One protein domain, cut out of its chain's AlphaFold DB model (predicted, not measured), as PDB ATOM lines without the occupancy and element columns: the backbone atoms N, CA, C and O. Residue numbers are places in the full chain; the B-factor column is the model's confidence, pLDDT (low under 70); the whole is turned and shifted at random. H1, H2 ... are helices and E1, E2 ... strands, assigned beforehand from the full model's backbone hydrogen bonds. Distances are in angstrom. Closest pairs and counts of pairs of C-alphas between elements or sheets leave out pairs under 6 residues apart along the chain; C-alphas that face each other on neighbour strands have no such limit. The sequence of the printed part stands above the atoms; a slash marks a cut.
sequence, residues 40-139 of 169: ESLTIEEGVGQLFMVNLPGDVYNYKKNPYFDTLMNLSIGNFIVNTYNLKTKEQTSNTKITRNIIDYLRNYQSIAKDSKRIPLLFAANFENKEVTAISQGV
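Overview. This is residues 40 to 139 of the 169 residues of the protein "Glyco_hydro_3 domain-containing protein" of Bacteroidetes bacterium GWE2_29_8 (UniProt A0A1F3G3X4). A small three-stranded parallel sheet, E1 E2 E3, has one long helix, H4, running lengthwise past one of its faces but set off from it, with the shorter H2 near the far end of that helix. H1 lies at one end of the elongated whole; the link from H3 to H4 and the unnamed stretch of residues 126 to 139 lie at the other. The printed part has 100 residues, with four named helices and three named strands in the order H1 E1 H2 E2 H3 H4 E3, and its class is mixed, helices and strands. It is compact, with a radius of gyration of the C-alphas of 14.4 A, and its C-alphas span 46 by 27 by 19 A.

Arrangement. H1, residues 44 to 49, is joined by a tight link to the edge strand E1, residues 53 to 55. H2, residues 67 to 74, is near H1, with 5 pairs of C-alphas within 10 A. E2, residues 79 to 82, is the inner strand, parallel to E1 at 34 degrees; N 81 and O 54 are 2.8 A apart, within hydrogen-bond range. H3, residues 84 to 87, comes before H4, residues 95 to 116. H3 and H4 are close but not clearly touching, the closest C-alphas being those of Leu 87 and Ile 102, 6.4 A apart. H2 and H4 are also close but not clearly touching, with the C-alphas of Met 73 and Ala 113 closest at 7.1 A, at a steep tilt of 48 degrees, the same way. The other edge strand, E3, residues 122 to 125, is parallel to E2 at 27 degrees, with N 124 and O 80 at 2.8 A. H4 is not on the sheet, but only just, with 4 pairs of C-alphas within 10 A. E1, H2, E2 and E2, H3 H4, E3 are strand-helix-strand units, parallel neighbour strands with one or more helices between, each with a right-handed crossover. In H1 and H2 every O i to N i+4 pair is within hydrogen-bond range; in H4 17 of 18 are, and H3 is too short for such a pair.

Along the chain. H1 begins at C-alpha 44, (-13.136, 15.125, 30.575), and is 8.5 A long. E1 measures 7.1 A, H2 10.8 A, E2 9.9 A and H3 5.2 A. H4 runs 32.2 A from C-alpha 95, (14.976, 42.890, 46.494). E3 measures 10.0 A and ends at C-alpha 125, (8.944, 26.246, 41.687).

Size, cuts and confidence. The C-alphas farthest apart, those of Glu 40 and Gln 92, are 48.4 A apart. The printed part has no cut. The link from E1 to H2, 11 residues, is long. The mean pLDDT of the printed part is 89.2; residues 91 to 92 are under 70.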
ATOM      1  N   GLU A  40     -16.688  17.402  39.363       92.62
ATOM      2  CA  GLU A  40     -17.939  17.122  38.645       92.62
ATOM      3  C   GLU A  40     -18.354  18.247  37.683       92.62
ATOM      4  O   GLU A  40     -19.170  18.020  36.794       92.62
ATOM      5  N   SER A  41     -17.815  19.460  37.852       90.62
ATOM      6  CA  SER A  41     -18.101  20.596  36.968       90.62
ATOM      7  C   SER A  41     -17.230  20.650  35.712       90.62
ATOM      8  O   SER A  41     -17.542  21.429  34.814       90.62
ATOM      9  N   LEU A  42     -16.161  19.851  35.648       90.31
ATOM     10  CA  LEU A  42     -15.212  19.843  34.534       90.31
ATOM     11  C   LEU A  42     -15.642  18.853  33.449       90.31
ATOM     12  O   LEU A  42     -16.123  17.756  33.747       90.31
ATOM     13  N   THR A  43     -15.398  19.190  32.181       92.94
ATOM     14  CA  THR A  43     -15.416  18.170  31.119       92.94
ATOM     15  C   THR A  43     -14.229  17.215  31.267       92.94
ATOM     16  O   THR A  43     -13.269  17.490  31.993       92.94
ATOM     17  N   ILE A  44     -14.255  16.081  30.559       93.00
ATOM     18  CA  ILE A  44     -13.136  15.125  30.575       93.00
ATOM     19  C   ILE A  44     -11.851  15.806  30.092       93.00
ATOM     20  O   ILE A  44     -10.800  15.636  30.704       93.00
ATOM     21  N   GLU A  45     -11.931  16.608  29.032       92.12
ATOM     22  CA  GLU A  45     -10.797  17.341  28.468       92.12
ATOM     23  C   GLU A  45     -10.226  18.342  29.472       92.12
ATOM     24  O   GLU A  45      -9.009  18.450  29.622       92.12
ATOM     25  N   GLU A  46     -11.096  19.045  30.199       91.88
ATOM     26  CA  GLU A  46     -10.681  19.965  31.253       91.88
ATOM     27  C   GLU A  46     -10.015  19.229  32.412       91.88
ATOM     28  O   GLU A  46      -8.933  19.624  32.841       91.88
ATOM     29  N   GLY A  47     -10.615  18.128  32.870       91.75
ATOM     30  CA  GLY A  47     -10.051  17.276  33.913       91.75
ATOM     31  C   GLY A  47      -8.678  16.724  33.528       91.75
ATOM     32  O   GLY A  47      -7.747  16.791  34.326       91.75
ATOM     33  N   VAL A  48      -8.517  16.254  32.289       93.25
ATOM     34  CA  VAL A  48      -7.229  15.794  31.748       93.25
ATOM     35  C   VAL A  48      -6.211  16.938  31.713       93.25
ATOM     36  O   VAL A  48      -5.077  16.749  32.144       93.25
ATOM     37  N   GLY A  49      -6.610  18.137  31.276       92.56
ATOM     38  CA  GLY A  49      -5.752  19.325  31.293       92.56
ATOM     39  C   GLY A  49      -5.243  19.683  32.696       92.56
ATOM     40  O   GLY A  49      -4.071  20.031  32.865       92.56
ATOM     41  N   GLN A  50      -6.076  19.506  33.726       91.75
ATOM     42  CA  GLN A  50      -5.695  19.708  35.130       91.75
ATOM     43  C   GLN A  50      -4.709  18.660  35.677       91.75
ATOM     44  O   GLN A  50      -4.157  18.872  36.755       91.75
ATOM     45  N   LEU A  51      -4.447  17.552  34.975       92.88
ATOM     46  CA  LEU A  51      -3.442  16.561  35.389       92.88
ATOM     47  C   LEU A  51      -2.026  16.921  34.927       92.88
ATOM     48  O   LEU A  51      -1.045  16.446  35.499       92.88
ATOM     49  N   PHE A  52      -1.903  17.746  33.888       94.94
ATOM     50  CA  PHE A  52      -0.610  18.096  33.318       94.94
ATOM     51  C   PHE A  52       0.026  19.277  34.043       94.94
ATOM     52  O   PHE A  52      -0.642  20.247  34.407       94.94
ATOM     53  N   MET A  53       1.349  19.201  34.191       96.12
ATOM     54  CA  MET A  53       2.201  20.307  34.609       96.12
ATOM     55  C   MET A  53       3.193  20.625  33.495       96.12
ATOM     56  O   MET A  53       3.925  19.747  33.042       96.12
ATOM     57  N   VAL A  54       3.218  21.881  33.052       95.81
ATOM     58  CA  VAL A  54       4.058  22.336  31.932       95.81
ATOM     59  C   VAL A  54       4.914  23.533  32.334       95.81
ATOM     60  O   VAL A  54       4.606  24.223  33.301       95.81
ATOM     61  N   ASN A  55       5.989  23.814  31.599       95.00
ATOM     62  CA  ASN A  55       6.755  25.043  31.828       95.00
ATOM     63  C   ASN A  55       5.895  26.275  31.514       95.00
ATOM     64  O   ASN A  55       5.251  26.331  30.463       95.00
ATOM     65  N   LEU A  56       5.922  27.281  32.391       94.81
ATOM     66  CA  LEU A  56       5.256  28.555  32.127       94.81
ATOM     67  C   LEU A  56       5.966  29.279  30.968       94.81
ATOM     68  O   LEU A  56       7.192  29.426  31.008       94.81
ATOM     69  N   PRO A  57       5.255  29.728  29.920       92.00
ATOM     70  CA  PRO A  57       5.904  30.390  28.801       92.00
ATOM     71  C   PRO A  57       6.216  31.856  29.140       92.00
ATOM     72  O   PRO A  57       5.426  32.549  29.774       92.00
ATOM     73  N   GLY A  58       7.341  32.367  28.638       90.75
ATOM     74  CA  GLY A  58       7.761  33.763  28.820       90.75
ATOM     75  C   GLY A  58       8.494  34.034  30.136       90.75
ATOM     76  O   GLY A  58       8.618  33.165  30.991       90.75
ATOM     77  N   ASP A  59       8.990  35.256  30.289       91.75
ATOM     78  CA  ASP A  59       9.779  35.693  31.446       91.75
ATOM     79  C   ASP A  59       9.125  36.884  32.165       91.75
ATOM     80  O   ASP A  59       8.186  37.502  31.654       91.75
ATOM     81  N   VAL A  60       9.643  37.230  33.346       91.44
ATOM     82  CA  VAL A  60       9.157  38.327  34.203       91.44
ATOM     83  C   VAL A  60       9.112  39.704  33.512       91.44
ATOM     84  O   VAL A  60       8.471  40.630  34.009       91.44
ATOM     85  N   TYR A  61       9.755  39.868  32.354       88.81
ATOM     86  CA  TYR A  61       9.757  41.095  31.559       88.81
ATOM     87  C   TYR A  61       8.857  41.015  30.311       88.81
ATOM     88  O   TYR A  61       8.338  42.047  29.883       88.81
ATOM     89  N   ASN A  62       8.613  39.820  29.763       86.06
ATOM     90  CA  ASN A  62       7.976  39.595  28.457       86.06
ATOM     91  C   ASN A  62       6.689  38.744  28.525       86.06
ATOM     92  O   ASN A  62       6.425  37.920  27.651       86.06
ATOM     93  N   TYR A  63       5.864  38.925  29.559       87.94
ATOM     94  CA  TYR A  63       4.728  38.029  29.840       87.94
ATOM     95  C   TYR A  63       3.347  38.523  29.399       87.94
ATOM     96  O   TYR A  63       2.422  37.729  29.252       87.94
ATOM     97  N   LYS A  64       3.178  39.836  29.197       85.50
ATOM     98  CA  LYS A  64       1.851  40.467  29.053       85.50
ATOM     99  C   LYS A  64       1.055  40.016  27.825       85.50
ATOM    100  O   LYS A  64      -0.157  40.189  27.802       85.50
ATOM    101  N   LYS A  65       1.723  39.497  26.792       78.56
ATOM    102  CA  LYS A  65       1.098  39.005  25.557       78.56
ATOM    103  C   LYS A  65       1.822  37.749  25.098       78.56
ATOM    104  O   LYS A  65       2.732  37.828  24.276       78.56
ATOM    105  N   ASN A  66       1.454  36.610  25.677       84.00
ATOM    106  CA  ASN A  66       2.074  35.335  25.351       84.00
ATOM    107  C   ASN A  66       1.069  34.397  24.654       84.00
ATOM    108  O   ASN A  66       0.263  33.779  25.346       84.00
ATOM    109  N   PRO A  67       1.135  34.235  23.317       86.44
ATOM    110  CA  PRO A  67       0.178  33.403  22.577       86.44
ATOM    111  C   PRO A  67       0.264  31.912  22.943       86.44
ATOM    112  O   PRO A  67      -0.701  31.162  22.779       86.44
ATOM    113  N   TYR A  68       1.405  31.462  23.479       91.00
ATOM    114  CA  TYR A  68       1.544  30.090  23.958       91.00
ATOM    115  C   TYR A  68       0.723  29.858  25.225       91.00
ATOM    116  O   TYR A  68       0.192  28.768  25.408       91.00
ATOM    117  N   PHE A  69       0.569  30.876  26.077       91.50
ATOM    118  CA  PHE A  69      -0.265  30.758  27.268       91.50
ATOM    119  C   PHE A  69      -1.741  30.573  26.900       91.50
ATOM    120  O   PHE A  69      -2.383  29.670  27.426       91.50
ATOM    121  N   ASP A  70      -2.249  31.338  25.931       89.31
ATOM    122  CA  ASP A  70      -3.632  31.196  25.451       89.31
ATOM    123  C   ASP A  70      -3.892  29.790  24.889       89.31
ATOM    124  O   ASP A  70      -4.927  29.179  25.152       89.31
ATOM    125  N   THR A  71      -2.911  29.230  24.174       91.31
ATOM    126  CA  THR A  71      -2.976  27.847  23.677       91.31
ATOM    127  C   THR A  71      -3.070  26.836  24.824       91.31
ATOM    128  O   THR A  71      -3.910  25.939  24.787       91.31
ATOM    129  N   LEU A  72      -2.251  26.992  25.868       93.31
ATOM    130  CA  LEU A  72      -2.279  26.118  27.046       93.31
ATOM    131  C   LEU A  72      -3.594  26.256  27.827       93.31
ATOM    132  O   LEU A  72      -4.133  25.261  28.308       93.31
ATOM    133  N   MET A  73      -4.166  27.461  27.882       91.50
ATOM    134  CA  MET A  73      -5.476  27.681  28.491       91.50
ATOM    135  C   MET A  73      -6.615  27.053  27.687       91.50
ATOM    136  O   MET A  73      -7.556  26.516  28.273       91.50
ATOM    137  N   ASN A  74      -6.530  27.049  26.356       90.69
ATOM    138  CA  ASN A  74      -7.491  26.340  25.511       90.69
ATOM    139  C   ASN A  74      -7.475  24.829  25.775       90.69
ATOM    140  O   ASN A  74      -8.541  24.217  25.778       90.69
ATOM    141  N   LEU A  75      -6.306  24.271  26.100       92.12
ATOM    142  CA  LEU A  75      -6.126  22.889  26.560       92.12
ATOM    143  C   LEU A  75      -6.447  22.683  28.050       92.12
ATOM    144  O   LEU A  75      -6.253  21.591  28.574       92.12
ATOM    145  N   SER A  76      -6.927  23.723  28.738       92.88
ATOM    146  CA  SER A  76      -7.298  23.684  30.155       92.88
ATOM    147  C   SER A  76      -6.160  23.237  31.073       92.88
ATOM    148  O   SER A  76      -6.394  22.549  32.064       92.88
ATOM    149  N   ILE A  77      -4.924  23.635  30.765       94.25
ATOM    150  CA  ILE A  77      -3.767  23.377  31.624       94.25
ATOM    151  C   ILE A  77      -3.813  24.310  32.838       94.25
ATOM    152  O   ILE A  77      -3.782  25.532  32.693       94.25
ATOM    153  N   GLY A  78      -3.893  23.726  34.036       93.56
ATOM    154  CA  GLY A  78      -3.938  24.464  35.305       93.56
ATOM    155  C   GLY A  78      -2.607  24.533  36.048       93.56
ATOM    156  O   GLY A  78      -2.413  25.436  36.857       93.56
ATOM    157  N   ASN A  79      -1.669  23.620  35.779       96.00
ATOM    158  CA  ASN A  79      -0.428  23.525  36.548       96.00
ATOM    159  C   ASN A  79       0.782  23.951  35.721       96.00
ATOM    160  O   ASN A  79       1.028  23.456  34.618       96.00
ATOM    161  N   PHE A  80       1.586  24.831  36.301       96.50
ATOM    162  CA  PHE A  80       2.762  25.397  35.674       96.50
ATOM    163  C   PHE A  80       3.972  25.267  36.585       96.50
ATOM    164  O   PHE A  80       3.930  25.679  37.742       96.50
ATOM    165  N   ILE A  81       5.073  24.749  36.051       95.81
ATOM    166  CA  ILE A  81       6.376  24.850  36.699       95.81
ATOM    167  C   ILE A  81       7.080  26.121  36.213       95.81
ATOM    168  O   ILE A  81       7.167  26.388  35.011       95.81
ATOM    169  N   VAL A  82       7.557  26.927  37.159       95.00
ATOM    170  CA  VAL A  82       8.387  28.105  36.908       95.00
ATOM    171  C   VAL A  82       9.831  27.796  37.267       95.00
ATOM    172  O   VAL A  82      10.136  27.162  38.279       95.00
ATOM    173  N   ASN A  83      10.738  28.246  36.414       93.25
ATOM    174  CA  ASN A  83      12.164  27.995  36.534       93.25
ATOM    175  C   ASN A  83      12.952  29.312  36.548       93.25
ATOM    176  O   ASN A  83      12.395  30.413  36.484       93.25
ATOM    177  N   THR A  84      14.278  29.199  36.618       91.62
ATOM    178  CA  THR A  84      15.167  30.359  36.671       91.62
ATOM    179  C   THR A  84      15.049  31.242  35.435       91.62
ATOM    180  O   THR A  84      15.184  32.449  35.569       91.62
ATOM    181  N   TYR A  85      14.754  30.705  34.245       91.31
ATOM    182  CA  TYR A  85      14.523  31.536  33.058       91.31
ATOM    183  C   TYR A  85      13.293  32.436  33.235       91.31
ATOM    184  O   TYR A  85      13.373  33.627  32.938       91.31
ATOM    185  N   ASN A  86      12.198  31.908  33.793       93.19
ATOM    186  CA  ASN A  86      10.979  32.689  34.012       93.19
ATOM    187  C   ASN A  86      11.197  33.836  35.009       93.19
ATOM    188  O   ASN A  86      10.692  34.940  34.806       93.19
ATOM    189  N   LEU A  87      11.940  33.571  36.089       91.62
ATOM    190  CA  LEU A  87      12.039  34.461  37.252       91.62
ATOM    191  C   LEU A  87      13.366  35.229  37.340       91.62
ATOM    192  O   LEU A  87      13.601  35.942  38.318       91.62
ATOM    193  N   LYS A  88      14.246  35.115  36.338       87.50
ATOM    194  CA  LYS A  88      15.533  35.820  36.328       87.50
ATOM    195  C   LYS A  88      15.317  37.328  36.270       87.50
ATOM    196  O   LYS A  88      14.839  37.868  35.275       87.50
ATOM    197  N   THR A  89      15.762  38.022  37.310       81.88
ATOM    198  CA  THR A  89      15.776  39.484  37.357       81.88
ATOM    199  C   THR A  89      17.157  40.066  37.079       81.88
ATOM    200  O   THR A  89      18.185  39.424  37.283       81.88
ATOM    201  N   LYS A  90      17.189  41.314  36.605       78.56
ATOM    202  CA  LYS A  90      18.426  42.082  36.411       78.56
ATOM    203  C   LYS A  90      19.081  42.390  37.763       78.56
ATOM    204  O   LYS A  90      18.424  42.953  38.639       78.56
ATOM    205  N   GLU A  91      20.380  42.105  37.872       67.50
ATOM    206  CA  GLU A  91      21.175  42.107  39.117       67.50
ATOM    207  C   GLU A  91      21.213  43.442  39.879       67.50
ATOM    208  O   GLU A  91      21.471  43.459  41.075       67.50
ATOM    209  N   GLN A  92      20.915  44.566  39.225       65.50
ATOM    210  CA  GLN A  92      20.966  45.906  39.833       65.50
ATOM    211  C   GLN A  92      19.640  46.351  40.477       65.50
ATOM    212  O   GLN A  92      19.431  47.530  40.756       65.50
ATOM    213  N   THR A  93      18.699  45.430  40.666       74.50
ATOM    214  CA  THR A  93      17.351  45.750  41.144       74.50
ATOM    215  C   THR A  93      17.245  45.476  42.645       74.50
ATOM    216  O   THR A  93      17.733  44.460  43.120       74.50
ATOM    217  N   SER A  94      16.590  46.352  43.411       85.75
ATOM    218  CA  SER A  94      16.350  46.086  44.836       85.75
ATOM    219  C   SER A  94      15.497  44.828  45.040       85.75
ATOM    220  O   SER A  94      14.588  44.560  44.248       85.75
ATOM    221  N   ASN A  95      15.729  44.102  46.142       84.88
ATOM    222  CA  ASN A  95      14.976  42.890  46.494       84.88
ATOM    223  C   ASN A  95      13.456  43.111  46.425       84.88
ATOM    224  O   ASN A  95      12.753  42.345  45.781       84.88
ATOM    225  N   THR A  96      12.949  44.218  46.976       86.81
ATOM    226  CA  THR A  96      11.515  44.552  46.941       86.81
ATOM    227  C   THR A  96      10.958  44.657  45.520       86.81
ATOM    228  O   THR A  96       9.830  44.243  45.257       86.81
ATOM    229  N   LYS A  97      11.727  45.230  44.588       87.88
ATOM    230  CA  LYS A  97      11.293  45.385  43.197       87.88
ATOM    231  C   LYS A  97      11.383  44.059  42.438       87.88
ATOM    232  O   LYS A  97      10.521  43.802  41.605       87.88
ATOM    233  N   ILE A  98      12.353  43.206  42.764       88.50
ATOM    234  CA  ILE A  98      12.442  41.831  42.252       88.50
ATOM    235  C   ILE A  98      11.196  41.037  42.651       88.50
ATOM    236  O   ILE A  98      10.479  40.552  41.777       88.50
ATOM    237  N   THR A  99      10.878  40.999  43.948       88.75
ATOM    238  CA  THR A  99       9.699  40.296  44.469       88.75
ATOM    239  C   THR A  99       8.411  40.826  43.843       88.75
ATOM    240  O   THR A  99       7.575  40.043  43.403       88.75
ATOM    241  N   ARG A 100       8.259  42.155  43.725       89.69
ATOM    242  CA  ARG A 100       7.081  42.761  43.083       89.69
ATOM    243  C   ARG A 100       6.932  42.328  41.625       89.69
ATOM    244  O   ARG A 100       5.837  41.957  41.232       89.69
ATOM    245  N   ASN A 101       8.015  42.327  40.849       90.50
ATOM    246  CA  ASN A 101       7.959  41.913  39.448       90.50
ATOM    247  C   ASN A 101       7.532  40.444  39.301       90.50
ATOM    248  O   ASN A 101       6.712  40.140  38.440       90.50
ATOM    249  N   ILE A 102       8.055  39.550  40.150       92.06
ATOM    250  CA  ILE A 102       7.659  38.132  40.176       92.06
ATOM    251  C   ILE A 102       6.173  37.997  40.531       92.06
ATOM    252  O   ILE A 102       5.439  37.275  39.859       92.06
ATOM    253  N   ILE A 103       5.709  38.727  41.549       91.81
ATOM    254  CA  ILE A 103       4.297  38.739  41.949       91.81
ATOM    255  C   ILE A 103       3.410  39.228  40.798       91.81
ATOM    256  O   ILE A 103       2.406  38.587  40.496       91.81
ATOM    257  N   ASP A 104       3.768  40.332  40.144       92.69
ATOM    258  CA  ASP A 104       2.992  40.902  39.039       92.69
ATOM    259  C   ASP A 104       2.946  39.948  37.834       92.69
ATOM    260  O   ASP A 104       1.891  39.768  37.226       92.69
ATOM    261  N   TYR A 105       4.065  39.282  37.538       93.56
ATOM    262  CA  TYR A 105       4.176  38.243  36.513       93.56
ATOM    263  C   TYR A 105       3.202  37.080  36.757       93.56
ATOM    264  O   TYR A 105       2.382  36.771  35.891       93.56
ATOM    265  N   LEU A 106       3.226  36.475  37.950       93.94
ATOM    266  CA  LEU A 106       2.342  35.351  38.283       93.94
ATOM    267  C   LEU A 106       0.870  35.785  38.381       93.94
ATOM    268  O   LEU A 106      -0.024  35.093  37.889       93.94
ATOM    269  N   ARG A 107       0.602  36.965  38.960       93.19
ATOM    270  CA  ARG A 107      -0.758  37.521  39.069       93.19
ATOM    271  C   ARG A 107      -1.387  37.805  37.716       93.19
ATOM    272  O   ARG A 107      -2.591  37.620  37.575       93.19
ATOM    273  N   ASN A 108      -0.603  38.232  36.731       92.88
ATOM    274  CA  ASN A 108      -1.112  38.458  35.385       92.88
ATOM    275  C   ASN A 108      -1.683  37.173  34.778       92.88
ATOM    276  O   ASN A 108      -2.820  37.175  34.314       92.88
ATOM    277  N   TYR A 109      -0.939  36.064  34.839       93.06
ATOM    278  CA  TYR A 109      -1.443  34.772  34.364       93.06
ATOM    279  C   TYR A 109      -2.657  34.301  35.157       93.06
ATOM    280  O   TYR A 109      -3.643  33.863  34.566       93.06
ATOM    281  N   GLN A 110      -2.634  34.469  36.482       92.88
ATOM    282  CA  GLN A 110      -3.780  34.126  37.320       92.88
ATOM    283  C   GLN A 110      -5.034  34.939  36.958       92.88
ATOM    284  O   GLN A 110      -6.141  34.400  37.007       92.88
ATOM    285  N   SER A 111      -4.875  36.212  36.578       90.69
ATOM    286  CA  SER A 111      -5.971  37.062  36.102       90.69
ATOM    287  C   SER A 111      -6.544  36.545  34.784       90.69
ATOM    288  O   SER A 111      -7.750  36.350  34.686       90.69
ATOM    289  N   ILE A 112      -5.690  36.237  33.802       88.94
ATOM    290  CA  ILE A 112      -6.124  35.708  32.498       88.94
ATOM    291  C   ILE A 112      -6.869  34.372  32.665       88.94
ATOM    292  O   ILE A 112      -7.909  34.145  32.043       88.94
ATOM    293  N   ALA A 113      -6.381  33.484  33.534       89.12
ATOM    294  CA  ALA A 113      -7.034  32.200  33.796       89.12
ATOM    295  C   ALA A 113      -8.395  32.354  34.494       89.12
ATOM    296  O   ALA A 113      -9.348  31.635  34.178       89.12
ATOM    297  N   LYS A 114      -8.513  33.333  35.403       86.12
ATOM    298  CA  LYS A 114      -9.780  33.672  36.062       86.12
ATOM    299  C   LYS A 114     -10.833  34.140  35.054       86.12
ATOM    300  O   LYS A 114     -11.986  33.726  35.168       86.12
ATOM    301  N   ASP A 115     -10.430  34.959  34.086       82.62
ATOM    302  CA  ASP A 115     -11.337  35.556  33.102       82.62
ATOM    303  C   ASP A 115     -11.747  34.574  31.990       82.62
ATOM    304  O   ASP A 115     -12.856  34.665  31.472       82.62
ATOM    305  N   SER A 116     -10.882  33.612  31.644       76.19
ATOM    306  CA  SER A 116     -11.113  32.667  30.538       76.19
ATOM    307  C   SER A 116     -11.924  31.429  30.935       76.19
ATOM    308  O   SER A 116     -12.990  31.189  30.375       76.19
ATOM    309  N   LYS A 117     -11.426  30.626  31.882       70.25
ATOM    310  CA  LYS A 117     -12.016  29.316  32.230       70.25
ATOM    311  C   LYS A 117     -12.252  29.108  33.726       70.25
ATOM    312  O   LYS A 117     -12.662  28.030  34.138       70.25
ATOM    313  N   ARG A 118     -11.991  30.126  34.560       70.56
ATOM    314  CA  ARG A 118     -12.047  30.039  36.036       70.56
ATOM    315  C   ARG A 118     -11.194  28.902  36.612       70.56
ATOM    316  O   ARG A 118     -11.471  28.414  37.705       70.56
ATOM    317  N   ILE A 119     -10.147  28.507  35.894       75.00
ATOM    318  CA  ILE A 119      -9.192  27.502  36.348       75.00
ATOM    319  C   ILE A 119      -8.223  28.202  37.314       75.00
ATOM    320  O   ILE A 119      -7.534  29.144  36.902       75.00
ATOM    321  N   PRO A 120      -8.173  27.818  38.601       81.06
ATOM    322  CA  PRO A 120      -7.114  28.288  39.483       81.06
ATOM    323  C   PRO A 120      -5.780  27.744  38.965       81.06
ATOM    324  O   PRO A 120      -5.678  26.557  38.668       81.06
ATOM    325  N   LEU A 121      -4.771  28.607  38.831       93.31
ATOM    326  CA  LEU A 121      -3.465  28.152  38.380       93.31
ATOM    327  C   LEU A 121      -2.653  27.701  39.583       93.31
ATOM    328  O   LEU A 121      -2.592  28.392  40.603       93.31
ATOM    329  N   LEU A 122      -1.990  26.564  39.442       94.50
ATOM    330  CA  LEU A 122      -0.979  26.110  40.375       94.50
ATOM    331  C   LEU A 122       0.395  26.424  39.795       94.50
ATOM    332  O   LEU A 122       0.770  25.894  38.752       94.50
ATOM    333  N   PHE A 123       1.155  27.271  40.483       95.06
ATOM    334  CA  PHE A 123       2.550  27.538  40.149       95.06
ATOM    335  C   PHE A 123       3.461  26.747  41.086       95.06
ATOM    336  O   PHE A 123       3.426  26.936  42.300       95.06
ATOM    337  N   ALA A 124       4.285  25.876  40.518       94.75
ATOM    338  CA  ALA A 124       5.313  25.127  41.223       94.75
ATOM    339  C   ALA A 124       6.694  25.693  40.886       94.75
ATOM    340  O   ALA A 124       6.962  26.055  39.744       94.75
ATOM    341  N   ALA A 125       7.586  25.758  41.868       92.94
ATOM    342  CA  ALA A 125       8.944  26.246  41.687       92.94
ATOM    343  C   ALA A 125       9.903  25.410  42.529       92.94
ATOM    344  O   ALA A 125       9.606  25.102  43.684       92.94
ATOM    345  N   ASN A 126      11.078  25.099  41.984       91.12
ATOM    346  CA  ASN A 126      12.147  24.517  42.788       91.12
ATOM    347  C   ASN A 126      12.733  25.612  43.689       91.12
ATOM    348  O   ASN A 126      13.111  26.677  43.199       91.12
ATOM    349  N   PHE A 127      12.801  25.363  44.996       92.19
ATOM    350  CA  PHE A 127      13.345  26.302  45.983       92.19
ATOM    351  C   PHE A 127      14.031  25.543  47.126       92.19
ATOM    352  O   PHE A 127      13.628  25.615  48.285       92.19
ATOM    353  N   GLU A 128      15.046  24.750  46.782       89.38
ATOM    354  CA  GLU A 128      15.712  23.853  47.733       89.38
ATOM    355  C   GLU A 128      16.869  24.523  48.472       89.38
ATOM    356  O   GLU A 128      17.093  24.239  49.646       89.38
ATOM    357  N   ASN A 129      17.633  25.373  47.779       89.88
ATOM    358  CA  ASN A 129      18.755  26.153  48.306       89.88
ATOM    359  C   ASN A 129      19.189  27.212  47.273       89.88
ATOM    360  O   ASN A 129      18.580  27.349  46.216       89.88
ATOM    361  N   LYS A 130      20.255  27.969  47.564       88.88
ATOM    362  CA  LYS A 130      20.767  29.028  46.675       88.88
ATOM    363  C   LYS A 130      21.207  28.532  45.285       88.88
ATOM    364  O   LYS A 130      21.141  29.299  44.329       88.88
ATOM    365  N   GLU A 131      21.681  27.296  45.175       88.75
ATOM    366  CA  GLU A 131      22.171  26.698  43.925       88.75
ATOM    367  C   GLU A 131      21.042  26.018  43.141       88.75
ATOM    368  O   GLU A 131      21.026  26.052  41.912       88.75
ATOM    369  N   VAL A 132      20.065  25.450  43.851       89.88
ATOM    370  CA  VAL A 132      18.907  24.750  43.284       89.88
ATOM    371  C   VAL A 132      17.644  25.561  43.576       89.88
ATOM    372  O   VAL A 132      16.881  25.283  44.506       89.88
ATOM    373  N   THR A 133      17.448  26.615  42.782       91.19
ATOM    374  CA  THR A 133      16.323  27.547  42.927       91.19
ATOM    375  C   THR A 133      15.873  28.148  41.595       91.19
ATOM    376  O   THR A 133      16.679  28.552  40.752       91.19
ATOM    377  N   ALA A 134      14.558  28.279  41.422       90.56
ATOM    378  CA  ALA A 134      13.960  29.086  40.365       90.56
ATOM    379  C   ALA A 134      14.091  30.593  40.654       90.56
ATOM    380  O   ALA A 134      14.217  31.389  39.729       90.56
ATOM    381  N   ILE A 135      14.098  30.997  41.928       89.38
ATOM    382  CA  ILE A 135      14.195  32.397  42.357       89.38
ATOM    383  C   ILE A 135      15.625  32.658  42.820       89.38
ATOM    384  O   ILE A 135      16.014  32.215  43.894       89.38
ATOM    385  N   SER A 136      16.426  33.367  42.030       86.44
ATOM    386  CA  SER A 136      17.846  33.589  42.346       86.44
ATOM    387  C   SER A 136      18.114  34.817  43.222       86.44
ATOM    388  O   SER A 136      19.220  34.970  43.739       86.44
ATOM    389  N   GLN A 137      17.127  35.702  43.399       86.69
ATOM    390  CA  GLN A 137      17.273  36.978  44.105       86.69
ATOM    391  C   GLN A 137      15.961  37.404  44.777       86.69
ATOM    392  O   GLN A 137      14.892  36.896  44.450       86.69
ATOM    393  N   GLY A 138      16.024  38.370  45.698       83.50
ATOM    394  CA  GLY A 138      14.827  38.953  46.318       83.50
ATOM    395  C   GLY A 138      14.181  38.117  47.428       83.50
ATOM    396  O   GLY A 138      13.161  38.531  47.969       83.50
ATOM    397  N   VAL A 139      14.776  36.978  47.791       87.25
ATOM    398  CA  VAL A 139      14.272  36.053  48.817       87.25
ATOM    399  C   VAL A 139      15.400  35.571  49.720       87.25
ATOM    400  O   VAL A 139      16.576  35.607  49.352       87.25
TER     401      VAL A 139